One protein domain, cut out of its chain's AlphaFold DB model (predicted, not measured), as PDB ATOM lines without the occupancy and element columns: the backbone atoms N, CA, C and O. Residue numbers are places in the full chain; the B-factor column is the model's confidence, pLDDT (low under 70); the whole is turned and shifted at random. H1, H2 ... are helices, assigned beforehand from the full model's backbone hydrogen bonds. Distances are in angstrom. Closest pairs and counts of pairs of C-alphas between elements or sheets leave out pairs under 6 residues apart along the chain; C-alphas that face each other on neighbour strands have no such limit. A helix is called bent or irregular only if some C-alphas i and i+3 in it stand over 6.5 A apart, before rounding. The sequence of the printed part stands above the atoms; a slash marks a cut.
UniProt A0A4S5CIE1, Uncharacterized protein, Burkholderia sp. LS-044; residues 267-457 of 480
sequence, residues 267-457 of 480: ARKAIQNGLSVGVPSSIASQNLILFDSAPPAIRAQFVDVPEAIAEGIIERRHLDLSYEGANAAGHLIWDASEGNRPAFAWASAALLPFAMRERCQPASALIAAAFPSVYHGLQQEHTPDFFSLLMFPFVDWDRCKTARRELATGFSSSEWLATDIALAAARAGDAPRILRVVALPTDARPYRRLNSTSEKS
ATOM      1  N   ALA A 267      20.436  73.905 -75.542       94.94
ATOM      2  CA  ALA A 267      21.536  74.480 -76.314       94.94
ATOM      3  C   ALA A 267      21.093  74.928 -77.717       94.94
ATOM      4  O   ALA A 267      21.526  75.980 -78.192       94.94
ATOM      5  N   ARG A 268      20.170  74.195 -78.360       96.00
ATOM      6  CA  ARG A 268      19.634  74.570 -79.677       96.00
ATOM      7  C   ARG A 268      18.856  75.879 -79.594       96.00
ATOM      8  O   ARG A 268      19.109  76.777 -80.397       96.00
ATOM      9  N   LYS A 269      17.957  76.028 -78.615       94.94
ATOM     10  CA  LYS A 269      17.228  77.294 -78.413       94.94
ATOM     11  C   LYS A 269      18.158  78.443 -78.049       94.94
ATOM     12  O   LYS A 269      17.948  79.555 -78.536       94.94
ATOM     13  N   ALA A 270      19.182  78.201 -77.230       95.75
ATOM     14  CA  ALA A 270      20.183  79.212 -76.905       95.75
ATOM     15  C   ALA A 270      20.914  79.704 -78.166       95.75
ATOM     16  O   ALA A 270      21.022  80.911 -78.377       95.75
ATOM     17  N   ILE A 271      21.336  78.790 -79.046       96.25
ATOM     18  CA  ILE A 271      21.973  79.135 -80.322       96.25
ATOM     19  C   ILE A 271      21.010  79.911 -81.229       96.25
ATOM     20  O   ILE A 271      21.376  80.973 -81.727       96.25
ATOM     21  N   GLN A 272      19.771  79.441 -81.393       94.19
ATOM     22  CA  GLN A 272      18.764  80.114 -82.222       94.19
ATOM     23  C   GLN A 272      18.509  81.552 -81.753       94.19
ATOM     24  O   GLN A 272      18.534  82.480 -82.556       94.19
ATOM     25  N   ASN A 273      18.329  81.768 -80.446       93.56
ATOM     26  CA  ASN A 273      18.122  83.112 -79.902       93.56
ATOM     27  C   ASN A 273      19.395  83.969 -79.970       93.56
ATOM     28  O   ASN A 273      19.302  85.167 -80.223       93.56
ATOM     29  N   GLY A 274      20.573  83.372 -79.770       94.50
ATOM     30  CA  GLY A 274      21.852  84.081 -79.730       94.50
ATOM     31  C   GLY A 274      22.477  84.399 -81.088       94.50
ATOM     32  O   GLY A 274      23.310  85.304 -81.148       94.50
ATOM     33  N   LEU A 275      22.099  83.687 -82.156       95.38
ATOM     34  CA  LEU A 275      22.627  83.876 -83.515       95.38
ATOM     35  C   LEU A 275      21.591  84.374 -84.527       95.38
ATOM     36  O   LEU A 275      21.970  84.647 -85.667       95.38
ATOM     37  N   SER A 276      20.321  84.530 -84.134       92.94
ATOM     38  CA  SER A 276      19.267  84.973 -85.054       92.94
ATOM     39  C   SER A 276      19.621  86.270 -85.789       92.94
ATOM     40  O   SER A 276      20.380  87.111 -85.303       92.94
ATOM     41  N   VAL A 277      19.021  86.458 -86.967       90.19
ATOM     42  CA  VAL A 277      19.256  87.614 -87.855       90.19
ATOM     43  C   VAL A 277      19.040  88.963 -87.150       90.19
ATOM     44  O   VAL A 277      19.681  89.947 -87.503       90.19
ATOM     45  N   GLY A 278      18.168  89.019 -86.138       89.38
ATOM     46  CA  GLY A 278      17.907  90.232 -85.359       89.38
ATOM     47  C   GLY A 278      18.988  90.584 -84.329       89.38
ATOM     48  O   GLY A 278      18.974  91.694 -83.803       89.38
ATOM     49  N   VAL A 279      19.919  89.670 -84.029       92.88
ATOM     50  CA  VAL A 279      20.993  89.901 -83.055       92.88
ATOM     51  C   VAL A 279      22.158  90.643 -83.717       92.88
ATOM     52  O   VAL A 279      22.674  90.161 -84.737       92.88
ATOM     53  N   PRO A 280      22.629  91.767 -83.136       93.38
ATOM     54  CA  PRO A 280      23.807  92.478 -83.624       93.38
ATOM     55  C   PRO A 280      25.032  91.564 -83.734       93.38
ATOM     56  O   PRO A 280      25.260  90.706 -82.881       93.38
ATOM     57  N   SER A 281      25.856  91.763 -84.761       93.31
ATOM     58  CA  SER A 281      27.002  90.889 -85.051       93.31
ATOM     59  C   SER A 281      28.051  90.835 -83.932       93.31
ATOM     60  O   SER A 281      28.643  89.781 -83.670       93.31
ATOM     61  N   SER A 282      28.242  91.954 -83.225       93.00
ATOM     62  CA  SER A 282      29.079  92.059 -82.024       93.00
ATOM     63  C   SER A 282      28.586  91.123 -80.917       93.00
ATOM     64  O   SER A 282      29.377  90.402 -80.309       93.00
ATOM     65  N   ILE A 283      27.272  91.079 -80.702       93.88
ATOM     66  CA  ILE A 283      26.618  90.253 -79.688       93.88
ATOM     67  C   ILE A 283      26.614  88.780 -80.087       93.88
ATOM     68  O   ILE A 283      26.982  87.937 -79.270       93.88
ATOM     69  N   ALA A 284      26.296  88.461 -81.343       95.75
ATOM     70  CA  ALA A 284      26.361  87.095 -81.858       95.75
ATOM     71  C   ALA A 284      27.780  86.510 -81.725       95.75
ATOM     72  O   ALA A 284      27.957  85.381 -81.266       95.75
ATOM     73  N   SER A 285      28.806  87.312 -82.026       95.94
ATOM     74  CA  SER A 285      30.206  86.928 -81.817       95.94
ATOM     75  C   SER A 285      30.526  86.648 -80.348       95.94
ATOM     76  O   SER A 285      31.137  85.630 -80.032       95.94
ATOM     77  N   GLN A 286      30.098  87.529 -79.440       95.06
ATOM     78  CA  GLN A 286      30.293  87.335 -78.002       95.06
ATOM     79  C   GLN A 286      29.562  86.095 -77.483       95.06
ATOM     80  O   GLN A 286      30.097  85.405 -76.624       95.06
ATOM     81  N   ASN A 287      28.372  85.791 -78.006       96.12
ATOM     82  CA  ASN A 287      27.621  84.592 -77.637       96.12
ATOM     83  C   ASN A 287      28.407  83.323 -77.956       96.12
ATOM     84  O   ASN A 287      28.548  82.469 -77.090       96.12
ATOM     85  N   LEU A 288      28.992  83.234 -79.152       97.62
ATOM     86  CA  LEU A 288      29.826  82.092 -79.542       97.62
ATOM     87  C   LEU A 288      31.042  81.933 -78.629       97.62
ATOM     88  O   LEU A 288      31.340  80.824 -78.193       97.62
ATOM     89  N   ILE A 289      31.706  83.041 -78.290       97.12
ATOM     90  CA  ILE A 289      32.839  83.036 -77.354       97.12
ATOM     91  C   ILE A 289      32.390  82.557 -75.966       97.12
ATOM     92  O   ILE A 289      33.084  81.765 -75.329       97.12
ATOM     93  N   LEU A 290      31.227  83.005 -75.490       96.00
ATOM     94  CA  LEU A 290      30.656  82.584 -74.210       96.00
ATOM     95  C   LEU A 290      30.276  81.101 -74.198       96.00
ATOM     96  O   LEU A 290      30.508  80.431 -73.198       96.00
ATOM     97  N   PHE A 291      29.737  80.578 -75.298       97.12
ATOM     98  CA  PHE A 291      29.417  79.157 -75.428       97.12
ATOM     99  C   PHE A 291      30.684  78.289 -75.438       97.12
ATOM    100  O   PHE A 291      30.723  77.269 -74.753       97.12
ATOM    101  N   ASP A 292      31.738  78.709 -76.148       97.00
ATOM    102  CA  ASP A 292      33.018  77.983 -76.202       97.00
ATOM    103  C   ASP A 292      33.796  78.048 -74.879       97.00
ATOM    104  O   ASP A 292      34.471  77.093 -74.508       97.00
ATOM    105  N   SER A 293      33.672  79.151 -74.136       95.50
ATOM    106  CA  SER A 293      34.324  79.339 -72.831       95.50
ATOM    107  C   SER A 293      33.480  78.895 -71.632       95.50
ATOM    108  O   SER A 293      33.917  79.045 -70.489       95.50
ATOM    109  N   ALA A 294      32.289  78.340 -71.868       95.50
ATOM    110  CA  ALA A 294      31.424  77.840 -70.809       95.50
ATOM    111  C   ALA A 294      32.088  76.682 -70.030       95.50
ATOM    112  O   ALA A 294      32.933  75.963 -70.578       95.50
ATOM    113  N   PRO A 295      31.687  76.436 -68.765       94.56
ATOM    114  CA  PRO A 295      32.163  75.281 -68.010       94.56
ATOM    115  C   PRO A 295      31.972  73.966 -68.789       94.56
ATOM    116  O   PRO A 295      30.966  73.831 -69.491       94.56
ATOM    117  N   PRO A 296      32.865  72.963 -68.643       93.81
ATOM    118  CA  PRO A 296      32.889  71.785 -69.519       93.81
ATOM    119  C   PRO A 296      31.544  71.061 -69.681       93.81
ATOM    120  O   PRO A 296      31.202  70.646 -70.783       93.81
ATOM    121  N   ALA A 297      30.752  70.958 -68.608       93.62
ATOM    122  CA  ALA A 297      29.437  70.310 -68.634       93.62
ATOM    123  C   ALA A 297      28.383  71.074 -69.459       93.62
ATOM    124  O   ALA A 297      27.465  70.468 -70.005       93.62
ATOM    125  N   ILE A 298      28.497  72.399 -69.540       95.12
ATOM    126  CA  ILE A 298      27.601  73.259 -70.323       95.12
ATOM    127  C   ILE A 298      28.103  73.342 -71.759       95.12
ATOM    128  O   ILE A 298      27.329  73.171 -72.694       95.12
ATOM    129  N   ARG A 299      29.416  73.522 -71.937       95.88
ATOM    130  CA  ARG A 299      30.057  73.515 -73.254       95.88
ATOM    131  C   ARG A 299      29.743  72.237 -74.033       95.88
ATOM    132  O   ARG A 299      29.425  72.323 -75.214       95.88
ATOM    133  N   ALA A 300      29.770  71.076 -73.371       95.00
ATOM    134  CA  ALA A 300      29.420  69.794 -73.985       95.00
ATOM    135  C   ALA A 300      28.031  69.813 -74.650       95.00
ATOM    136  O   ALA A 300      27.884  69.309 -75.754       95.00
ATOM    137  N   GLN A 301      27.045  70.488 -74.049       95.50
ATOM    138  CA  GLN A 301      25.697  70.576 -74.619       95.50
ATOM    139  C   GLN A 301      25.660  71.377 -75.926       95.50
ATOM    140  O   GLN A 301      24.854  71.070 -76.796       95.50
ATOM    141  N   PHE A 302      26.527  72.382 -76.090       96.50
ATOM    142  CA  PHE A 302      26.678  73.106 -77.359       96.50
ATOM    143  C   PHE A 302      27.450  72.289 -78.399       96.50
ATOM    144  O   PHE A 302      27.101  72.315 -79.578       96.50
ATOM    145  N   VAL A 303      28.470  71.548 -77.959       96.50
ATOM    146  CA  VAL A 303      29.234  70.614 -78.803       96.50
ATOM    147  C   VAL A 303      28.346  69.481 -79.329       96.50
ATOM    148  O   VAL A 303      28.565  69.008 -80.438       96.50
ATOM    149  N   ASP A 304      27.311  69.083 -78.589       95.69
ATOM    150  CA  ASP A 304      26.380  68.028 -79.003       95.69
ATOM    151  C   ASP A 304      25.409  68.452 -80.122       95.69
ATOM    152  O   ASP A 304      24.805  67.579 -80.751       95.69
ATOM    153  N   VAL A 305      25.278  69.757 -80.411       96.44
ATOM    154  CA  VAL A 305      24.363  70.317 -81.433       96.44
ATOM    155  C   VAL A 305      25.080  71.176 -82.498       96.44
ATOM    156  O   VAL A 305      24.680  72.322 -82.750       96.44
ATOM    157  N   PRO A 306      26.134  70.668 -83.168       96.25
ATOM    158  CA  PRO A 306      26.915  71.444 -84.138       96.25
ATOM    159  C   PRO A 306      26.084  71.934 -85.337       96.25
ATOM    160  O   PRO A 306      26.394  72.970 -85.928       96.25
ATOM    161  N   GLU A 307      25.007  71.229 -85.689       95.75
ATOM    162  CA  GLU A 307      24.067  71.611 -86.742       95.75
ATOM    163  C   GLU A 307      23.355  72.926 -86.431       95.75
ATOM    164  O   GLU A 307      23.238  73.764 -87.319       95.75
ATOM    165  N   ALA A 308      22.971  73.161 -85.172       96.69
ATOM    166  CA  ALA A 308      22.299  74.394 -84.771       96.69
ATOM    167  C   ALA A 308      23.235  75.602 -84.920       96.69
ATOM    168  O   ALA A 308      22.798  76.688 -85.300       96.69
ATOM    169  N   ILE A 309      24.535  75.410 -84.654       97.19
ATOM    170  CA  ILE A 309      25.565  76.441 -84.843       97.19
ATOM    171  C   ILE A 309      25.720  76.750 -86.334       97.19
ATOM    172  O   ILE A 309      25.701  77.918 -86.724       97.19
ATOM    173  N   ALA A 310      25.848  75.719 -87.175       96.56
ATOM    174  CA  ALA A 310      25.972  75.893 -88.620       96.56
ATOM    175  C   ALA A 310      24.734  76.579 -89.222       96.56
ATOM    176  O   ALA A 310      24.883  77.561 -89.948       96.56
ATOM    177  N   GLU A 311      23.531  76.112 -88.882       95.88
ATOM    178  CA  GLU A 311      22.254  76.708 -89.293       95.88
ATOM    179  C   GLU A 311      22.172  78.176 -88.873       95.88
ATOM    180  O   GLU A 311      21.971  79.040 -89.724       95.88
ATOM    181  N   GLY A 312      22.428  78.475 -87.595       95.94
ATOM    182  CA  GLY A 312      22.377  79.838 -87.071       95.94
ATOM    183  C   GLY A 312      23.347  80.791 -87.772       95.94
ATOM    184  O   GLY A 312      22.996  81.940 -88.014       95.94
ATOM    185  N   ILE A 313      24.543  80.331 -88.159       96.50
ATOM    186  CA  ILE A 313      25.493  81.139 -88.943       96.50
ATOM    187  C   ILE A 313      24.985  81.355 -90.377       96.50
ATOM    188  O   ILE A 313      25.035  82.476 -90.884       96.50
ATOM    189  N   ILE A 314      24.487  80.305 -91.035       95.38
ATOM    190  CA  ILE A 314      24.002  80.368 -92.424       95.38
ATOM    191  C   ILE A 314      22.753  81.254 -92.537       95.38
ATOM    192  O   ILE A 314      22.625  82.023 -93.493       95.38
ATOM    193  N   GLU A 315      21.844  81.193 -91.562       95.19
ATOM    194  CA  GLU A 315      20.606  81.983 -91.524       95.19
ATOM    195  C   GLU A 315      20.859  83.496 -91.541       95.19
ATOM    196  O   GLU A 315      20.038  84.248 -92.075       95.19
ATOM    197  N   ARG A 316      22.021  83.947 -91.048       92.31
ATOM    198  CA  ARG A 316      22.456  85.355 -91.099       92.31
ATOM    199  C   ARG A 316      22.759  85.846 -92.515       92.31
ATOM    200  O   ARG A 316      22.871  87.051 -92.723       92.31
ATOM    201  N   ARG A 317      22.836  84.944 -93.504       90.12
ATOM    202  CA  ARG A 317      23.058  85.176 -94.951       90.12
ATOM    203  C   ARG A 317      24.410  85.765 -95.347       90.12
ATOM    204  O   ARG A 317      24.846  85.518 -96.468       90.12
ATOM    205  N   HIS A 318      25.051  86.510 -94.458       90.75
ATOM    206  CA  HIS A 318      26.392  87.055 -94.609       90.75
ATOM    207  C   HIS A 318      27.204  86.719 -93.366       90.75
ATOM    208  O   HIS A 318      26.669  86.714 -92.256       90.75
ATOM    209  N   LEU A 319      28.499  86.454 -93.539       93.19
ATOM    210  CA  LEU A 319      29.384  86.215 -92.404       93.19
ATOM    211  C   LEU A 319      29.839  87.545 -91.797       93.19
ATOM    212  O   LEU A 319      30.885  88.088 -92.146       93.19
ATOM    213  N   ASP A 320      29.023  88.062 -90.884       93.25
ATOM    214  CA  ASP A 320      29.221  89.333 -90.182       93.25
ATOM    215  C   ASP A 320      29.898  89.188 -88.806       93.25
ATOM    216  O   ASP A 320      30.099  90.176 -88.100       93.25
ATOM    217  N   LEU A 321      30.268  87.964 -88.424       95.44
ATOM    218  CA  LEU A 321      30.930  87.655 -87.158       95.44
ATOM    219  C   LEU A 321      32.371  88.183 -87.112       95.44
ATOM    220  O   LEU A 321      33.067  88.242 -88.122       95.44
ATOM    221  N   SER A 322      32.857  88.493 -85.911       96.88
ATOM    222  CA  SER A 322      34.292  88.683 -85.663       96.88
ATOM    223  C   SER A 322      35.074  87.388 -85.898       96.88
ATOM    224  O   SER A 322      34.516  86.287 -85.857       96.88
ATOM    225  N   TYR A 323      36.387  87.512 -86.100       97.00
ATOM    226  CA  TYR A 323      37.261  86.350 -86.241       97.00
ATOM    227  C   TYR A 323      37.219  85.464 -84.989       97.00
ATOM    228  O   TYR A 323      37.096  84.250 -85.102       97.00
ATOM    229  N   GLU A 324      37.252  86.065 -83.801       97.62
ATOM    230  CA  GLU A 324      37.208  85.369 -82.516       97.62
ATOM    231  C   GLU A 324      35.895  84.595 -82.341       97.62
ATOM    232  O   GLU A 324      35.918  83.433 -81.935       97.62
ATOM    233  N   GLY A 325      34.762  85.205 -82.708       97.19
ATOM    234  CA  GLY A 325      33.457  84.543 -82.690       97.19
ATOM    235  C   GLY A 325      33.382  83.369 -83.667       97.19
ATOM    236  O   GLY A 325      32.947  82.280 -83.295       97.19
ATOM    237  N   ALA A 326      33.859  83.553 -84.901       97.56
ATOM    238  CA  ALA A 326      33.916  82.481 -85.894       97.56
ATOM    239  C   ALA A 326      34.874  81.349 -85.481       97.56
ATOM    240  O   ALA A 326      34.582  80.176 -85.712       97.56
ATOM    241  N   ASN A 327      35.989  81.675 -84.828       97.94
ATOM    242  CA  ASN A 327      36.926  80.686 -84.309       97.94
ATOM    243  C   ASN A 327      36.330  79.878 -83.148       97.94
ATOM    244  O   ASN A 327      36.454  78.655 -83.143       97.94
ATOM    245  N   ALA A 328      35.618  80.528 -82.225       98.06
ATOM    246  CA  ALA A 328      34.880  79.854 -81.155       98.06
ATOM    247  C   ALA A 328      33.812  78.891 -81.713       98.06
ATOM    248  O   ALA A 328      33.737  77.736 -81.298       98.06
ATOM    249  N   ALA A 329      33.044  79.314 -82.725       97.81
ATOM    250  CA  ALA A 329      32.124  78.419 -83.433       97.81
ATOM    251  C   ALA A 329      32.853  77.240 -84.099       97.81
ATOM    252  O   ALA A 329      32.405  76.099 -84.011       97.81
ATOM    253  N   GLY A 330      33.996  77.506 -84.740       96.94
ATOM    254  CA  GLY A 330      34.831  76.477 -85.352       96.94
ATOM    255  C   GLY A 330      35.339  75.440 -84.345       96.94
ATOM    256  O   GLY A 330      35.365  74.254 -84.669       96.94
ATOM    257  N   HIS A 331      35.704  75.854 -83.128       97.12
ATOM    258  CA  HIS A 331      36.076  74.942 -82.043       97.12
ATOM    259  C   HIS A 331      34.902  74.065 -81.605       97.12
ATOM    260  O   HIS A 331      35.042  72.845 -81.580       97.12
ATOM    261  N   LEU A 332      33.740  74.666 -81.329       96.94
ATOM    262  CA  LEU A 332      32.537  73.931 -80.919       96.94
ATOM    263  C   LEU A 332      32.125  72.879 -81.959       96.94
ATOM    264  O   LEU A 332      31.840  71.737 -81.604       96.94
ATOM    265  N   ILE A 333      32.147  73.240 -83.247       96.69
ATOM    266  CA  ILE A 333      31.830  72.315 -84.344       96.69
ATOM    267  C   ILE A 333      32.897  71.222 -84.456       96.69
ATOM    268  O   ILE A 333      32.557  70.052 -84.590       96.69
ATOM    269  N   TRP A 334      34.183  71.576 -84.414       95.44
ATOM    270  CA  TRP A 334      35.267  70.602 -84.550       95.44
ATOM    271  C   TRP A 334      35.274  69.571 -83.417       95.44
ATOM    272  O   TRP A 334      35.449  68.379 -83.674       95.44
ATOM    273  N   ASP A 335      35.044  70.001 -82.181       95.31
ATOM    274  CA  ASP A 335      35.038  69.115 -81.014       95.31
ATOM    275  C   ASP A 335      33.874  68.111 -81.054       95.31
ATOM    276  O   ASP A 335      33.982  67.008 -80.516       95.31
ATOM    277  N   ALA A 336      32.801  68.421 -81.790       93.88
ATOM    278  CA  ALA A 336      31.697  67.492 -82.023       93.88
ATOM    279  C   ALA A 336      32.125  66.247 -82.824       93.88
ATOM    280  O   ALA A 336      31.418  65.237 -82.828       93.88
ATOM    281  N   SER A 337      33.291  66.280 -83.483       91.69
ATOM    282  CA  SER A 337      33.824  65.149 -84.254       91.69
ATOM    283  C   SER A 337      34.107  63.898 -83.409       91.69
ATOM    284  O   SER A 337      34.064  62.781 -83.938       91.69
ATOM    285  N   GLU A 338      34.354  64.053 -82.104       87.06
ATOM    286  CA  GLU A 338      34.634  62.931 -81.202       87.06
ATOM    287  C   GLU A 338      33.351  62.263 -80.677       87.06
ATOM    288  O   GLU A 338      33.311  61.036 -80.570       87.06
ATOM    289  N   GLY A 339      32.296  63.045 -80.406       83.50
ATOM    290  CA  GLY A 339      31.056  62.573 -79.773       83.50
ATOM    291  C   GLY A 339      29.858  62.385 -80.713       83.50
ATOM    292  O   GLY A 339      29.093  61.438 -80.545       83.50
ATOM    293  N   ASN A 340      29.707  63.234 -81.737       87.06
ATOM    294  CA  ASN A 340      28.527  63.278 -82.608       87.06
ATOM    295  C   ASN A 340      28.914  63.392 -84.095       87.06
ATOM    296  O   ASN A 340      28.644  64.379 -84.784       87.06
ATOM    297  N   ARG A 341      29.562  62.339 -84.614       86.88
ATOM    298  CA  ARG A 341      30.066  62.291 -86.002       86.88
ATOM    299  C   ARG A 341      29.012  62.586 -87.079       86.88
ATOM    300  O   ARG A 341      29.352  63.319 -88.008       86.88
ATOM    301  N   PRO A 342      27.774  62.048 -87.020       88.62
ATOM    302  CA  PRO A 342      26.771  62.329 -88.044       88.62
ATOM    303  C   PRO A 342      26.377  63.808 -88.089       88.62
ATOM    304  O   PRO A 342      26.351  64.397 -89.171       88.62
ATOM    305  N   ALA A 343      26.134  64.424 -86.929       89.56
ATOM    306  CA  ALA A 343      25.772  65.835 -86.856       89.56
ATOM    307  C   ALA A 343      26.937  66.742 -87.267       89.56
ATOM    308  O   ALA A 343      26.745  67.681 -88.036       89.56
ATOM    309  N   PHE A 344      28.162  66.416 -86.844       93.88
ATOM    310  CA  PHE A 344      29.374  67.111 -87.279       93.88
ATOM    311  C   PHE A 344      29.554  67.072 -88.804       93.88
ATOM    312  O   PHE A 344      29.846  68.100 -89.423       93.88
ATOM    313  N   ALA A 345      29.355  65.906 -89.425       90.94
ATOM    314  CA  ALA A 345      29.462  65.744 -90.871       90.94
ATOM    315  C   ALA A 345      28.412  66.578 -91.617       90.94
ATOM    316  O   ALA A 345      28.746  67.245 -92.597       90.94
ATOM    317  N   TRP A 346      27.168  66.581 -91.130       90.50
ATOM    318  CA  TRP A 346      26.094  67.398 -91.688       90.50
ATOM    319  C   TRP A 346      26.384  68.896 -91.540       90.50
ATOM    320  O   TRP A 346      26.363  69.625 -92.532       90.50
ATOM    321  N   ALA A 347      26.746  69.344 -90.334       94.19
ATOM    322  CA  ALA A 347      27.078  70.738 -90.043       94.19
ATOM    323  C   ALA A 347      28.233  71.226 -90.927       94.19
ATOM    324  O   ALA A 347      28.159  72.297 -91.525       94.19
ATOM    325  N   SER A 348      29.268  70.398 -91.085       93.69
ATOM    326  CA  SER A 348      30.404  70.677 -91.963       93.69
ATOM    327  C   SER A 348      29.997  70.770 -93.437       93.69
ATOM    328  O   SER A 348      30.438  71.681 -94.139       93.69
ATOM    329  N   ALA A 349      29.145  69.856 -93.912       90.69
ATOM    330  CA  ALA A 349      28.648  69.848 -95.287       90.69
ATOM    331  C   ALA A 349      27.775  71.068 -95.608       90.69
ATOM    332  O   ALA A 349      27.855  71.598 -96.714       90.69
ATOM    333  N   ALA A 350      26.962  71.517 -94.650       91.50
ATOM    334  CA  ALA A 350      26.116  72.696 -94.791       91.50
ATOM    335  C   ALA A 350      26.932  74.000 -94.723       91.50
ATOM    336  O   ALA A 350      26.746  74.901 -95.543       91.50
ATOM    337  N   LEU A 351      27.867  74.092 -93.771       94.50
ATOM    338  CA  LEU A 351      28.623  75.311 -93.487       94.50
ATOM    339  C   LEU A 351      29.726  75.598 -94.506       94.50
ATOM    340  O   LEU A 351      29.960  76.760 -94.843       94.50
ATOM    341  N   LEU A 352      30.412  74.569 -95.014       94.19
ATOM    342  CA  LEU A 352      31.551  74.754 -95.915       94.19
ATOM    343  C   LEU A 352      31.200  75.544 -97.194       94.19
ATOM    344  O   LEU A 352      31.918  76.505 -97.476       94.19
ATOM    345  N   PRO A 353      30.129  75.226 -97.957       91.50
ATOM    346  CA  PRO A 353      29.757  76.014 -99.131       91.50
ATOM    347  C   PRO A 353      29.511  77.486 -98.808       91.50
ATOM    348  O   PRO A 353      29.843  78.350 -99.616       91.50
ATOM    349  N   PHE A 354      28.903  77.768 -97.654       93.19
ATOM    350  CA  PHE A 354      28.644  79.128 -97.196       93.19
ATOM    351  C   PHE A 354      29.961  79.852 -96.889       93.19
ATOM    352  O   PHE A 354      30.259  80.873 -97.506       93.19
ATOM    353  N   ALA A 355      30.806  79.270 -96.034       93.94
ATOM    354  CA  ALA A 355      32.083  79.864 -95.643       93.94
ATOM    355  C   ALA A 355      33.045  80.049 -96.833       93.94
ATOM    356  O   ALA A 355      33.736  81.057 -96.920       93.94
ATOM    357  N   MET A 356      33.056  79.123 -97.797       91.31
ATOM    358  CA  MET A 356      33.892  79.207 -99.004       91.31
ATOM    359  C   MET A 356      33.492  80.348 -99.959       91.31
ATOM    360  O   MET A 356      34.328  80.817-100.739       91.31
ATOM    361  N   ARG A 357      32.230  80.801 -99.930       91.38
ATOM    362  CA  ARG A 357      31.781  81.970-100.712       91.38
ATOM    363  C   ARG A 357      32.256  83.276-100.083       91.38
ATOM    364  O   ARG A 357      32.566  84.217-100.813       91.38
ATOM    365  N   GLU A 358      32.352  83.301 -98.759       92.25
ATOM    366  CA  GLU A 358      32.745  84.463 -97.974       92.25
ATOM    367  C   GLU A 358      34.256  84.704 -98.050       92.25
ATOM    368  O   GLU A 358      35.083  83.833 -97.773       92.25
ATOM    369  N   ARG A 359      34.649  85.914 -98.462       91.25
ATOM    370  CA  ARG A 359      36.061  86.263 -98.710       91.25
ATOM    371  C   ARG A 359      36.726  87.007 -97.556       91.25
ATOM    372  O   ARG A 359      37.883  87.395 -97.688       91.25
ATOM    373  N   CYS A 360      36.023  87.178 -96.444       92.69
ATOM    374  CA  CYS A 360      36.498  87.851 -95.241       92.69
ATOM    375  C   CYS A 360      37.344  86.927 -94.344       92.69
ATOM    376  O   CYS A 360      37.286  85.701 -94.446       92.69
ATOM    377  N   GLN A 361      38.126  87.519 -93.441       93.88
ATOM    378  CA  GLN A 361      38.987  86.796 -92.495       93.88
ATOM    379  C   GLN A 361      38.252  85.758 -91.607       93.88
ATOM    380  O   GLN A 361      38.763  84.647 -91.491       93.88
ATOM    381  N   PRO A 362      37.067  86.026 -91.014       96.06
ATOM    382  CA  PRO A 362      36.359  85.065 -90.153       96.06
ATOM    383  C   PRO A 362      36.006  83.738 -90.843       96.06
ATOM    384  O   PRO A 362      35.932  82.696 -90.191       96.06
ATOM    385  N   ALA A 363      35.831  83.752 -92.168       96.00
ATOM    386  CA  ALA A 363      35.488  82.560 -92.940       96.00
ATOM    387  C   ALA A 363      36.566  81.473 -92.848       96.00
ATOM    388  O   ALA A 363      36.240  80.286 -92.859       96.00
ATOM    389  N   SER A 364      37.844  81.851 -92.710       95.94
ATOM    390  CA  SER A 364      38.933  80.873 -92.674       95.94
ATOM    391  C   SER A 364      38.878  79.960 -91.454       95.94
ATOM    392  O   SER A 364      39.170  78.772 -91.589       95.94
ATOM    393  N   ALA A 365      38.425  80.465 -90.305       96.81
ATOM    394  CA  ALA A 365      38.270  79.666 -89.092       96.81
ATOM    395  C   ALA A 365      37.170  78.598 -89.242       96.81
ATOM    396  O   ALA A 365      37.364  77.438 -88.877       96.81
ATOM    397  N   LEU A 366      36.043  78.959 -89.868       97.50
ATOM    398  CA  LEU A 366      34.949  78.023 -90.157       97.50
ATOM    399  C   LEU A 366      35.364  76.975 -91.200       97.50
ATOM    400  O   LEU A 366      35.077  75.789 -91.036       97.50
ATOM    401  N   ILE A 367      36.105  77.385 -92.236       96.50
ATOM    402  CA  ILE A 367      36.686  76.466 -93.227       96.50
ATOM    403  C   ILE A 367      37.627  75.468 -92.539       96.50
ATOM    404  O   ILE A 367      37.573  74.276 -92.839       96.50
ATOM    405  N   ALA A 368      38.447  75.912 -91.583       96.62
ATOM    406  CA  ALA A 368      39.360  75.040 -90.846       96.62
ATOM    407  C   ALA A 368      38.667  73.984 -89.975       96.62
ATOM    408  O   ALA A 368      39.277  72.955 -89.666       96.62
ATOM    409  N   ALA A 369      37.418  74.218 -89.576       96.00
ATOM    410  CA  ALA A 369      36.594  73.241 -88.871       96.00
ATOM    411  C   ALA A 369      35.831  72.314 -89.835       96.00
ATOM    412  O   ALA A 369      35.836  71.102 -89.645       96.00
ATOM    413  N   ALA A 370      35.223  72.866 -90.892       95.56
ATOM    414  CA  ALA A 370      34.302  72.136 -91.767       95.56
ATOM    415  C   ALA A 370      34.987  71.366 -92.915       95.56
ATOM    416  O   ALA A 370      34.586  70.248 -93.253       95.56
ATOM    417  N   PHE A 371      36.038  71.934 -93.520       94.12
ATOM    418  CA  PHE A 371      36.713  71.341 -94.681       94.12
ATOM    419  C   PHE A 371      37.206  69.905 -94.444       94.12
ATOM    420  O   PHE A 371      36.968  69.066 -95.315       94.12
ATOM    421  N   PRO A 372      37.837  69.563 -93.302       93.56
ATOM    422  CA  PRO A 372      38.348  68.213 -93.083       93.56
ATOM    423  C   PRO A 372      37.266  67.135 -93.148       93.56
ATOM    424  O   PRO A 372      37.486  66.097 -93.764       93.56
ATOM    425  N   SER A 373      36.090  67.361 -92.551       91.06
ATOM    426  CA  SER A 373      35.014  66.362 -92.565       91.06
ATOM    427  C   SER A 373      34.500  66.107 -93.977       91.06
ATOM    428  O   SER A 373      34.316  64.957 -94.371       91.06
ATOM    429  N   VAL A 374      34.289  67.180 -94.744       88.88
ATOM    430  CA  VAL A 374      33.853  67.085 -96.142       88.88
ATOM    431  C   VAL A 374      34.928  66.377 -96.965       88.88
ATOM    432  O   VAL A 374      34.622  65.456 -97.711       88.88
ATOM    433  N   TYR A 375      36.195  66.749 -96.782       89.31
ATOM    434  CA  TYR A 375      37.318  66.153 -97.496       89.31
ATOM    435  C   TYR A 375      37.435  64.643 -97.254       89.31
ATOM    436  O   TYR A 375      37.542  63.888 -98.218       89.31
ATOM    437  N   HIS A 376      37.333  64.186 -96.002       87.88
ATOM    438  CA  HIS A 376      37.298  62.755 -95.688       87.88
ATOM    439  C   HIS A 376      36.072  62.059 -96.293       87.88
ATOM    440  O   HIS A 376      36.196  60.952 -96.809       87.88
ATOM    441  N   GLY A 377      34.899  62.704 -96.291       83.62
ATOM    442  CA  GLY A 377      33.700  62.175 -96.950       83.62
ATOM    443  C   GLY A 377      33.882  61.980 -98.460       83.62
ATOM    444  O   GLY A 377      33.412  60.990 -99.015       83.62
ATOM    445  N   LEU A 378      34.630  62.871 -99.121       81.50
ATOM    446  CA  LEU A 378      34.973  62.761-100.545       81.50
ATOM    447  C   LEU A 378      36.034  61.691-100.851       81.50
ATOM    448  O   LEU A 378      36.212  61.350-102.021       81.50
ATOM    449  N   GLN A 379      36.764  61.196 -99.846       81.75
ATOM    450  CA  GLN A 379      37.716  60.087-100.001       81.75
ATOM    451  C   GLN A 379      37.032  58.716 -99.955       81.75
ATOM    452  O   GLN A 379      37.623  57.730-100.390       81.75
ATOM    453  N   GLN A 380      35.816  58.636 -99.413       78.56
ATOM    454  CA  GLN A 380      35.081  57.381 -99.275       78.56
ATOM    455  C   GLN A 380      34.394  57.003-100.594       78.56
ATOM    456  O   GLN A 380      33.786  57.850-101.247       78.56
ATOM    457  N   GLU A 381      34.451  55.716-100.955       61.44
ATOM    458  CA  GLU A 381      33.822  55.168-102.172       61.44
ATOM    459  C   GLU A 381      32.292  55.356-102.175       61.44
ATOM    460  O   GLU A 381      31.695  55.613-103.219       61.44
ATOM    461  N   HIS A 382      31.664  55.304-100.996       61.81
ATOM    462  CA  HIS A 382      30.246  55.596-100.791       61.81
ATOM    463  C   HIS A 382      30.084  56.947-100.097       61.81
ATOM    464  O   HIS A 382      30.035  57.039 -98.872       61.81
ATOM    465  N   THR A 383      30.019  58.016-100.886       60.25
ATOM    466  CA  THR A 383      29.744  59.352-100.356       60.25
ATOM    467  C   THR A 383      28.270  59.454 -99.941       60.25
ATOM    468  O   THR A 383      27.407  59.182-100.776       60.25
ATOM    469  N   PRO A 384      27.951  59.868 -98.700       61.34
ATOM    470  CA  PRO A 384      26.568  60.083 -98.278       61.34
ATOM    471  C   PRO A 384      25.820  61.052 -99.205       61.34
ATOM    472  O   PRO A 384      26.382  62.073 -99.615       61.34
ATOM    473  N   ASP A 385      24.547  60.763 -99.488       60.03
ATOM    474  CA  ASP A 385      23.733  61.468-100.496       60.03
ATOM    475  C   ASP A 385      23.716  62.998-100.327       60.03
ATOM    476  O   ASP A 385      23.696  63.743-101.308       60.03
ATOM    477  N   PHE A 386      23.796  63.492 -99.088       64.00
ATOM    478  CA  PHE A 386      23.780  64.925 -98.806       64.00
ATOM    479  C   PHE A 386      25.057  65.659 -99.253       64.00
ATOM    480  O   PHE A 386      24.959  66.793 -99.711       64.00
ATOM    481  N   PHE A 387      26.245  65.040 -99.203       58.56
ATOM    482  CA  PHE A 387      27.475  65.676 -99.711       58.56
ATOM    483  C   PHE A 387      27.436  65.834-101.234       58.56
ATOM    484  O   PHE A 387      27.877  66.854-101.769       58.56
ATOM    485  N   SER A 388      26.875  64.836-101.921       58.69
ATOM    486  CA  SER A 388      26.683  64.845-103.372       58.69
ATOM    487  C   SER A 388      25.691  65.936-103.798       58.69
ATOM    488  O   SER A 388      25.909  66.609-104.803       58.69
ATOM    489  N   LEU A 389      24.636  66.164-103.006       55.25
ATOM    490  CA  LEU A 389      23.588  67.150-103.294       55.25
ATOM    491  C   LEU A 389      23.996  68.600-102.969       55.25
ATOM    492  O   LEU A 389      23.595  69.517-103.682       55.25
ATOM    493  N   LEU A 390      24.790  68.823-101.913       55.50
ATOM    494  CA  LEU A 390      25.127  70.169-101.426       55.50
ATOM    495  C   LEU A 390      26.381  70.793-102.055       55.50
ATOM    496  O   LEU A 390      26.486  72.021-102.046       55.50
ATOM    497  N   MET A 391      27.331  70.002-102.577       52.59
ATOM    498  CA  MET A 391      28.640  70.547-102.971       52.59
ATOM    499  C   MET A 391      29.081  70.326-104.421       52.59
ATOM    500  O   MET A 391      29.693  71.235-104.977       52.59
ATOM    501  N   PHE A 392      28.781  69.194-105.070       53.53
ATOM    502  CA  PHE A 392      29.366  68.898-106.386       53.53
ATOM    503  C   PHE A 392      28.413  68.112-107.303       53.53
ATOM    504  O   PHE A 392      28.337  66.893-107.184       53.53
ATOM    505  N   PRO A 393      27.765  68.745-108.301       48.28
ATOM    506  CA  PRO A 393      26.975  68.024-109.305       48.28
ATOM    507  C   PRO A 393      27.836  67.309-110.372       48.28
ATOM    508  O   PRO A 393      27.302  66.857-111.382       48.28
ATOM    509  N   PHE A 394      29.164  67.228-110.204       42.69
ATOM    510  CA  PHE A 394      30.088  66.751-111.242       42.69
ATOM    511  C   PHE A 394      30.664  65.355-110.969       42.69
ATOM    512  O   PHE A 394      31.054  65.006-109.857       42.69
ATOM    513  N   VAL A 395      30.734  64.594-112.059       43.62
ATOM    514  CA  VAL A 395      31.012  63.160-112.199       43.62
ATOM    515  C   VAL A 395      32.382  62.714-111.648       43.62
ATOM    516  O   VAL A 395      33.435  63.185-112.074       43.62
ATOM    517  N   ASP A 396      32.308  61.763-110.714       53.09
ATOM    518  CA  ASP A 396      33.209  60.702-110.217       53.09
ATOM    519  C   ASP A 396      34.745  60.677-110.343       53.09
ATOM    520  O   ASP A 396      35.343  59.926-109.577       53.09
ATOM    521  N   TRP A 397      35.455  61.431-111.188       51.78
ATOM    522  CA  TRP A 397      36.867  61.054-111.429       51.78
ATOM    523  C   TRP A 397      37.926  61.668-110.477       51.78
ATOM    524  O   TRP A 397      38.983  61.070-110.310       51.78
ATOM    525  N   ASP A 398      37.718  62.809-109.797       71.62
ATOM    526  CA  ASP A 398      38.716  63.295-108.804       71.62
ATOM    527  C   ASP A 398      38.168  64.336-107.802       71.62
ATOM    528  O   ASP A 398      38.605  65.493-107.746       71.62
ATOM    529  N   ARG A 399      37.180  63.932-106.994       76.88
ATOM    530  CA  ARG A 399      36.469  64.805-106.035       76.88
ATOM    531  C   ARG A 399      37.422  65.529-105.068       76.88
ATOM    532  O   ARG A 399      37.317  66.737-104.857       76.88
ATOM    533  N   CYS A 400      38.428  64.819-104.554       83.12
ATOM    534  CA  CYS A 400      39.428  65.371-103.638       83.12
ATOM    535  C   CYS A 400      40.381  66.381-104.302       83.12
ATOM    536  O   CYS A 400      40.842  67.325-103.655       83.12
ATOM    537  N   LYS A 401      40.741  66.218-105.582       84.38
ATOM    538  CA  LYS A 401      41.526  67.235-106.309       84.38
ATOM    539  C   LYS A 401      40.709  68.481-106.610       84.38
ATOM    540  O   LYS A 401      41.267  69.572-106.502       84.38
ATOM    541  N   THR A 402      39.428  68.338-106.939       83.69
ATOM    542  CA  THR A 402      38.524  69.481-107.130       83.69
ATOM    543  C   THR A 402      38.408  70.297-105.845       83.69
ATOM    544  O   THR A 402      38.753  71.475-105.863       83.69
ATOM    545  N   ALA A 403      38.099  69.661-104.710       85.38
ATOM    546  CA  ALA A 403      38.019  70.340-103.412       85.38
ATOM    547  C   ALA A 403      39.319  71.085-103.041       85.38
ATOM    548  O   ALA A 403      39.289  72.233-102.598       85.38
ATOM    549  N   ARG A 404      40.491  70.475-103.289       88.12
ATOM    550  CA  ARG A 404      41.803  71.121-103.077       88.12
ATOM    551  C   ARG A 404      42.004  72.362-103.945       88.12
ATOM    552  O   ARG A 404      42.529  73.366-103.470       88.12
ATOM    553  N   ARG A 405      41.621  72.294-105.222       86.31
ATOM    554  CA  ARG A 405      41.734  73.422-106.159       86.31
ATOM    555  C   ARG A 405      40.786  74.554-105.800       86.31
ATOM    556  O   ARG A 405      41.186  75.711-105.891       86.31
ATOM    557  N   GLU A 406      39.567  74.236-105.380       86.25
ATOM    558  CA  GLU A 406      38.610  75.239-104.916       86.25
ATOM    559  C   GLU A 406      39.107  75.942-103.656       86.25
ATOM    560  O   GLU A 406      39.099  77.171-103.619       86.25
ATOM    561  N   LEU A 407      39.646  75.198-102.684       89.06
ATOM    562  CA  LEU A 407      40.271  75.772-101.490       89.06
ATOM    563  C   LEU A 407      41.422  76.727-101.847       89.06
ATOM    564  O   LEU A 407      41.481  77.847-101.342       89.06
ATOM    565  N   ALA A 408      42.312  76.321-102.758       87.81
ATOM    566  CA  ALA A 408      43.432  77.152-103.203       87.81
ATOM    567  C   ALA A 408      42.987  78.399-103.984       87.81
ATOM    568  O   ALA A 408      43.529  79.491-103.788       87.81
ATOM    569  N   THR A 409      41.980  78.253-104.847       87.50
ATOM    570  CA  THR A 409      41.408  79.361-105.626       87.50
ATOM    571  C   THR A 409      40.711  80.363-104.706       87.50
ATOM    572  O   THR A 409      40.951  81.569-104.815       87.50
ATOM    573  N   GLY A 410      39.909  79.866-103.757       87.56
ATOM    574  CA  GLY A 410      39.257  80.651-102.710       87.56
ATOM    575  C   GLY A 410      40.260  81.465-101.896       87.56
ATOM    576  O   GLY A 410      40.157  82.690-101.848       87.56
ATOM    577  N   PHE A 411      41.291  80.797-101.367       89.38
ATOM    578  CA  PHE A 411      42.353  81.415-100.567       89.38
ATOM    579  C   PHE A 411      43.132  82.500-101.319       89.38
ATOM    580  O   PHE A 411      43.441  83.555-100.767       89.38
ATOM    581  N   SER A 412      43.442  82.269-102.597       86.75
ATOM    582  CA  SER A 412      44.217  83.220-103.410       86.75
ATOM    583  C   SER A 412      43.498  84.557-103.626       86.75
ATOM    584  O   SER A 412      44.137  85.557-103.950       86.75
ATOM    585  N   SER A 413      42.177  84.574-103.448       86.00
ATOM    586  CA  SER A 413      41.298  85.710-103.732       86.00
ATOM    587  C   SER A 413      40.498  86.164-102.502       86.00
ATOM    588  O   SER A 413      39.457  86.801-102.649       86.00
ATOM    589  N   SER A 414      40.975  85.854-101.290       90.94
ATOM    590  CA  SER A 414      40.321  86.199-100.022       90.94
ATOM    591  C   SER A 414      41.273  86.819 -98.986       90.94
ATOM    592  O   SER A 414      42.484  86.982 -99.187       90.94
ATOM    593  N   GLU A 415      40.703  87.183 -97.841       91.81
ATOM    594  CA  GLU A 415      41.392  87.627 -96.627       91.81
ATOM    595  C   GLU A 415      41.610  86.485 -95.623       91.81
ATOM    596  O   GLU A 415      41.942  86.723 -94.463       91.81
ATOM    597  N   TRP A 416      41.435  85.236 -96.061       94.12
ATOM    598  CA  TRP A 416      41.579  84.058 -95.211       94.12
ATOM    599  C   TRP A 416      42.977  83.971 -94.596       94.12
ATOM    600  O   TRP A 416      43.993  84.227 -95.255       94.12
ATOM    601  N   LEU A 417      43.037  83.554 -93.332       92.69
ATOM    602  CA  LEU A 417      44.308  83.369 -92.651       92.69
ATOM    603  C   LEU A 417      45.009  82.105 -93.133       92.69
ATOM    604  O   LEU A 417      44.463  81.004 -93.126       92.69
ATOM    605  N   ALA A 418      46.284  82.258 -93.485       90.75
ATOM    606  CA  ALA A 418      47.129  81.146 -93.897       90.75
ATOM    607  C   ALA A 418      47.271  80.071 -92.800       90.75
ATOM    608  O   ALA A 418      47.402  78.889 -93.109       90.75
ATOM    609  N   THR A 419      47.223  80.480 -91.527       93.31
ATOM    610  CA  THR A 419      47.257  79.583 -90.362       93.31
ATOM    611  C   THR A 419      46.057  78.648 -90.330       93.31
ATOM    612  O   THR A 419      46.227  77.456 -90.092       93.31
ATOM    613  N   ASP A 420      44.870  79.157 -90.645       94.44
ATOM    614  CA  ASP A 420      43.633  78.380 -90.604       94.44
ATOM    615  C   ASP A 420      43.562  77.407 -91.778       94.44
ATOM    616  O   ASP A 420      43.156  76.262 -91.616       94.44
ATOM    617  N   ILE A 421      44.050  77.809 -92.955       93.56
ATOM    618  CA  ILE A 421      44.172  76.897 -94.099       93.56
ATOM    619  C   ILE A 421      45.179  75.781 -93.809       93.56
ATOM    620  O   ILE A 421      44.933  74.623 -94.146       93.56
ATOM    621  N   ALA A 422      46.293  76.095 -93.143       92.25
ATOM    622  CA  ALA A 422      47.233  75.078 -92.686       92.25
ATOM    623  C   ALA A 422      46.609  74.142 -91.642       92.25
ATOM    624  O   ALA A 422      46.830  72.932 -91.708       92.25
ATOM    625  N   LEU A 423      45.791  74.672 -90.730       93.12
ATOM    626  CA  LEU A 423      45.040  73.877 -89.761       93.12
ATOM    627  C   LEU A 423      44.016  72.963 -90.449       93.12
ATOM    628  O   LEU A 423      43.969  71.776 -90.135       93.12
ATOM    629  N   ALA A 424      43.266  73.475 -91.429       93.69
ATOM    630  CA  ALA A 424      42.341  72.696 -92.254       93.69
ATOM    631  C   ALA A 424      43.067  71.532 -92.940       93.69
ATOM    632  O   ALA A 424      42.628  70.385 -92.897       93.69
ATOM    633  N   ALA A 425      44.224  71.826 -93.537       92.06
ATOM    634  CA  ALA A 425      45.046  70.856 -94.241       92.06
ATOM    635  C   ALA A 425      45.610  69.775 -93.302       92.06
ATOM    636  O   ALA A 425      45.623  68.596 -93.655       92.06
ATOM    637  N   ALA A 426      46.042  70.169 -92.101       92.31
ATOM    638  CA  ALA A 426      46.519  69.253 -91.068       92.31
ATOM    639  C   ALA A 426      45.396  68.341 -90.551       92.31
ATOM    640  O   ALA A 426      45.568  67.125 -90.510       92.31
ATOM    641  N   ARG A 427      44.232  68.914 -90.223       92.50
ATOM    642  CA  ARG A 427      43.043  68.177 -89.769       92.50
ATOM    643  C   ARG A 427      42.494  67.219 -90.828       92.50
ATOM    644  O   ARG A 427      41.941  66.188 -90.474       92.50
ATOM    645  N   ALA A 428      42.660  67.541 -92.111       90.50
ATOM    646  CA  ALA A 428      42.254  66.700 -93.239       90.50
ATOM    647  C   ALA A 428      43.211  65.526 -93.531       90.50
ATOM    648  O   ALA A 428      42.973  64.770 -94.469       90.50
ATOM    649  N   GLY A 429      44.336  65.405 -92.813       88.88
ATOM    650  CA  GLY A 429      45.298  64.312 -92.994       88.88
ATOM    651  C   GLY A 429      46.108  64.334 -94.303       88.88
ATOM    652  O   GLY A 429      46.960  63.471 -94.492       88.88
ATOM    653  N   ASP A 430      45.905  65.320 -95.189       88.38
ATOM    654  CA  ASP A 430      46.611  65.462 -96.480       88.38
ATOM    655  C   ASP A 430      47.296  66.836 -96.623       88.38
ATOM    656  O   ASP A 430      47.263  67.499 -97.668       88.38
ATOM    657  N   ALA A 431      47.925  67.294 -95.536       88.00
ATOM    658  CA  ALA A 431      48.593  68.591 -95.493       88.00
ATOM    659  C   ALA A 431      49.609  68.811 -96.632       88.00
ATOM    660  O   ALA A 431      49.558  69.878 -97.248       88.00
ATOM    661  N   PRO A 432      50.489  67.846 -96.986       86.31
ATOM    662  CA  PRO A 432      51.464  68.041 -98.055       86.31
ATOM    663  C   PRO A 432      50.817  68.343 -99.406       86.31
ATOM    664  O   PRO A 432      51.269  69.250-100.108       86.31
ATOM    665  N   ARG A 433      49.746  67.629 -99.786       84.81
ATOM    666  CA  ARG A 433      49.116  67.848-101.092       84.81
ATOM    667  C   ARG A 433      48.211  69.073-101.091       84.81
ATOM    668  O   ARG A 433      48.216  69.802-102.079       84.81
ATOM    669  N   ILE A 434      47.474  69.333-100.008       84.69
ATOM    670  CA  ILE A 434      46.635  70.535 -99.885       84.69
ATOM    671  C   ILE A 434      47.513  71.793 -99.926       84.69
ATOM    672  O   ILE A 434      47.298  72.668-100.765       84.69
ATOM    673  N   LEU A 435      48.559  71.861 -99.097       86.56
ATOM    674  CA  LEU A 435      49.441  73.028 -99.037       86.56
ATOM    675  C   LEU A 435      50.265  73.211-100.310       86.56
ATOM    676  O   LEU A 435      50.489  74.348-100.713       86.56
ATOM    677  N   ARG A 436      50.674  72.128-100.988       84.69
ATOM    678  CA  ARG A 436      51.338  72.226-102.299       84.69
ATOM    679  C   ARG A 436      50.437  72.919-103.324       84.69
ATOM    680  O   ARG A 436      50.921  73.775-104.053       84.69
ATOM    681  N   VAL A 437      49.145  72.585-103.362       78.19
ATOM    682  CA  VAL A 437      48.171  73.201-104.283       78.19
ATOM    683  C   VAL A 437      47.875  74.656-103.909       78.19
ATOM    684  O   VAL A 437      47.786  75.492-104.798       78.19
ATOM    685  N   VAL A 438      47.802  74.982-102.616       77.38
ATOM    686  CA  VAL A 438      47.616  76.363-102.128       77.38
ATOM    687  C   VAL A 438      48.860  77.239-102.358       77.38
ATOM    688  O   VAL A 438      48.742  78.438-102.596       77.38
ATOM    689  N   ALA A 439      50.060  76.653-102.299       70.31
ATOM    690  CA  ALA A 439      51.326  77.352-102.519       70.31
ATOM    691  C   ALA A 439      51.684  77.529-104.006       70.31
ATOM    692  O   ALA A 439      52.567  78.328-104.324       70.31
ATOM    693  N   LEU A 440      51.032  76.793-104.912       64.38
ATOM    694  CA  LEU A 440      51.233  76.937-106.352       64.38
ATOM    695  C   LEU A 440      50.629  78.277-106.820       64.38
ATOM    696  O   LEU A 440      49.458  78.550-106.558       64.38
ATOM    697  N   PRO A 441      51.413  79.145-107.481       48.94
ATOM    698  CA  PRO A 441      50.964  80.479-107.852       48.94
ATOM    699  C   PRO A 441      49.990  80.402-109.030       48.94
ATOM    700  O   PRO A 441      50.410  80.186-110.162       48.94
ATOM    701  N   THR A 442      48.702  80.634-108.779       50.47
ATOM    702  CA  THR A 442      47.771  81.014-109.856       50.47
ATOM    703  C   THR A 442      47.864  82.514-110.168       50.47
ATOM    704  O   THR A 442      47.503  82.909-111.261       50.47
ATOM    705  N   ASP A 443      48.430  83.314-109.253       44.09
ATOM    706  CA  ASP A 443      48.977  84.666-109.457       44.09
ATOM    707  C   ASP A 443      49.893  85.007-108.263       44.09
ATOM    708  O   ASP A 443      49.647  84.560-107.146       44.09
ATOM    709  N   ALA A 444      50.976  85.764-108.462       38.94
ATOM    710  CA  ALA A 444      52.135  85.904-107.556       38.94
ATOM    711  C   ALA A 444      51.917  86.622-106.186       38.94
ATOM    712  O   ALA A 444      52.750  87.424-105.760       38.94
ATOM    713  N   ARG A 445      50.825  86.349-105.454       45.03
ATOM    714  CA  ARG A 445      50.517  86.916-104.119       45.03
ATOM    715  C   ARG A 445      50.480  85.935-102.917       45.03
ATOM    716  O   ARG A 445      50.832  86.395-101.828       45.03
ATOM    717  N   PRO A 446      50.146  84.628-103.023       46.88
ATOM    718  CA  PRO A 446      49.983  83.768-101.839       46.88
ATOM    719  C   PRO A 446      51.311  83.374-101.161       46.88
ATOM    720  O   PRO A 446      51.366  83.259 -99.936       46.88
ATOM    721  N   TYR A 447      52.418  83.286-101.912       42.91
ATOM    722  CA  TYR A 447      53.732  82.873-101.385       42.91
ATOM    723  C   TYR A 447      54.354  83.869-100.378       42.91
ATOM    724  O   TYR A 447      55.156  83.482 -99.530       42.91
ATOM    725  N   ARG A 448      53.973  85.160-100.422       44.66
ATOM    726  CA  ARG A 448      54.412  86.157 -99.422       44.66
ATOM    727  C   ARG A 448      53.638  86.060 -98.104       44.66
ATOM    728  O   ARG A 448      54.228  86.315 -97.059       44.66
ATOM    729  N   ARG A 449      52.356  85.670 -98.127       51.41
ATOM    730  CA  ARG A 449      51.495  85.661 -96.926       51.41
ATOM    731  C   ARG A 449      51.815  84.511 -95.971       51.41
ATOM    732  O   ARG A 449      51.892  84.752 -94.772       51.41
ATOM    733  N   LEU A 450      52.095  83.316 -96.500       50.22
ATOM    734  CA  LEU A 450      52.519  82.147 -95.709       50.22
ATOM    735  C   LEU A 450      53.852  82.376 -94.968       50.22
ATOM    736  O   LEU A 450      54.051  81.838 -93.885       50.22
ATOM    737  N   ASN A 451      54.741  83.206 -95.526       42.50
ATOM    738  CA  ASN A 451      56.051  83.501 -94.937       42.50
ATOM    739  C   ASN A 451      56.035  84.722 -93.993       42.50
ATOM    740  O   ASN A 451      56.778  84.736 -93.008       42.50
ATOM    741  N   SER A 452      55.161  85.713 -94.228       40.84
ATOM    742  CA  SER A 452      55.092  86.952 -93.428       40.84
ATOM    743  C   SER A 452      54.488  86.795 -92.024       40.84
ATOM    744  O   SER A 452      54.808  87.577 -91.132       40.84
ATOM    745  N   THR A 453      53.654  85.779 -91.780       45.53
ATOM    746  CA  THR A 453      53.131  85.461 -90.435       45.53
ATOM    747  C   THR A 453      54.186  84.831 -89.522       45.53
ATOM    748  O   THR A 453      54.014  84.850 -88.307       45.53
ATOM    749  N   SER A 454      55.313  84.355 -90.070       42.31
ATOM    750  CA  SER A 454      56.460  83.913 -89.261       42.31
ATOM    751  C   SER A 454      57.344  85.065 -88.764       42.31
ATOM    752  O   SER A 454      58.138  84.856 -87.856       42.31
ATOM    753  N   GLU A 455      57.199  86.277 -89.317       36.72
ATOM    754  CA  GLU A 455      58.071  87.429 -89.015       36.72
ATOM    755  C   GLU A 455      57.463  88.445 -88.030       36.72
ATOM    756  O   GLU A 455      58.125  89.415 -87.663       36.72
ATOM    757  N   LYS A 456      56.220  88.241 -87.567       35.53
ATOM    758  CA  LYS A 456      55.542  89.132 -86.600       35.53
ATOM    759  C   LYS A 456      55.267  88.506 -85.226       35.53
ATOM    760  O   LYS A 456      54.531  89.096 -84.439       35.53
ATOM    761  N   SER A 457      55.877  87.364 -84.894       34.88
ATOM    762  CA  SER A 457      55.939  86.887 -83.507       34.88
ATOM    763  C   SER A 457      57.264  87.314 -82.864       34.88
ATOM    764  O   SER A 457      58.319  87.354 -83.486       34.88
TER     765      SER A 457
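Overview. This is residues 267 to 457 of the 480 residues of an uncharacterized protein of Burkholderia sp. LS-044 (UniProt A0A4S5CIE1). The domain is a stack of helices in two neighbouring rows, wound like a short solenoid: H1, H4 and H6 make one row and H2, H5, H7a and H10 the other, and the rows run against each other. H3 lies crosswise to H5 at one end, H9 and H11 close the other end with H12 at its corner, and H8 packs on H6. The printed part has 191 residues with twelve named helices, H1 to H12 in chain order, and no named strand: its class is all helix. It is compact, with a radius of gyration of the C-alphas of 16.3 A and spans of 44 by 43 by 28 A.

Arrangement. H1, residues 267 to 275, and H2, residues 281 to 292, form a helical hairpin, at a shallow tilt of 25 degrees, opposite ways; the closest C-alphas, Leu 275 and Ala 284, are 5.2 A apart. H3, residues 296 to 303, touches H5, residues 323 to 339, about perpendicular at 87 degrees, closest at C-alphas Val 303 and Ala 336, 5.1 A. H2 and H5 touch, closest at C-alphas Ser 285 and Gly 325, 4.1 A. H4, residues 306 to 315, touches H6, residues 341 to 357, the same way at 25 degrees, closest at C-alphas Glu 307 and Ala 347, 4.6 A. H4, H5 and H6 form an up and down bundle, each running against the one before. H6 is only just irregular: C-alphas 350 and 353 are 6.6 A apart. H7, residues 362 to 379, was assigned as one helix by its hydrogen bonds but is bent, with C-alphas 369 and 372 6.8 A apart; its arms H7a, residues 362 to 369, and H7b, residues 372 to 379, stand at 53 degrees. H7a touches H5, closest at C-alphas Pro 362 and Tyr 323, 4.2 A, and H10, residues 418 to 427, closest at C-alphas Ala 368 and Ala 424, 4.0 A. H8, residues 385 to 391, touches H6, closest at C-alphas Phe 387 and Ala 349, 6.2 A. H9, residues 399 to 412, touches H11, residues 431 to 439, closest at C-alphas Ala 408 and Val 438, 4.4 A. H12, residues 446 to 452, touches H11 only at the corner, and only just, with 3 pairs of C-alphas within 8 A. Every O i to N i+4 pair is within hydrogen-bond range in H1, H2, H4, H7b, H8, H9, H10 and H11, against 2 of 4 in H3, 10 of 13 in H5, 11 of 13 in H6, 3 of 4 in H7a and 1 of 3 in H12, where 2 of 4 O i to N i+3 pairs are.

Along the chain. H1 begins at C-alpha 267 (21.536, 74.480, -76.314), and H12 ends at C-alpha 452 (55.092, 86.952, -93.428). From first to last C-alpha H5 measures 25.4 A, H6 24.6 A and H9 20.2 A.

Size, cuts and confidence. The C-alphas of Ala 297 and Ala 444, the two farthest apart, are 47.7 A apart. The printed part has no cut and no long link. Its mean pLDDT is 84.3; residues 381 to 397 and 440 to 457 are under 70.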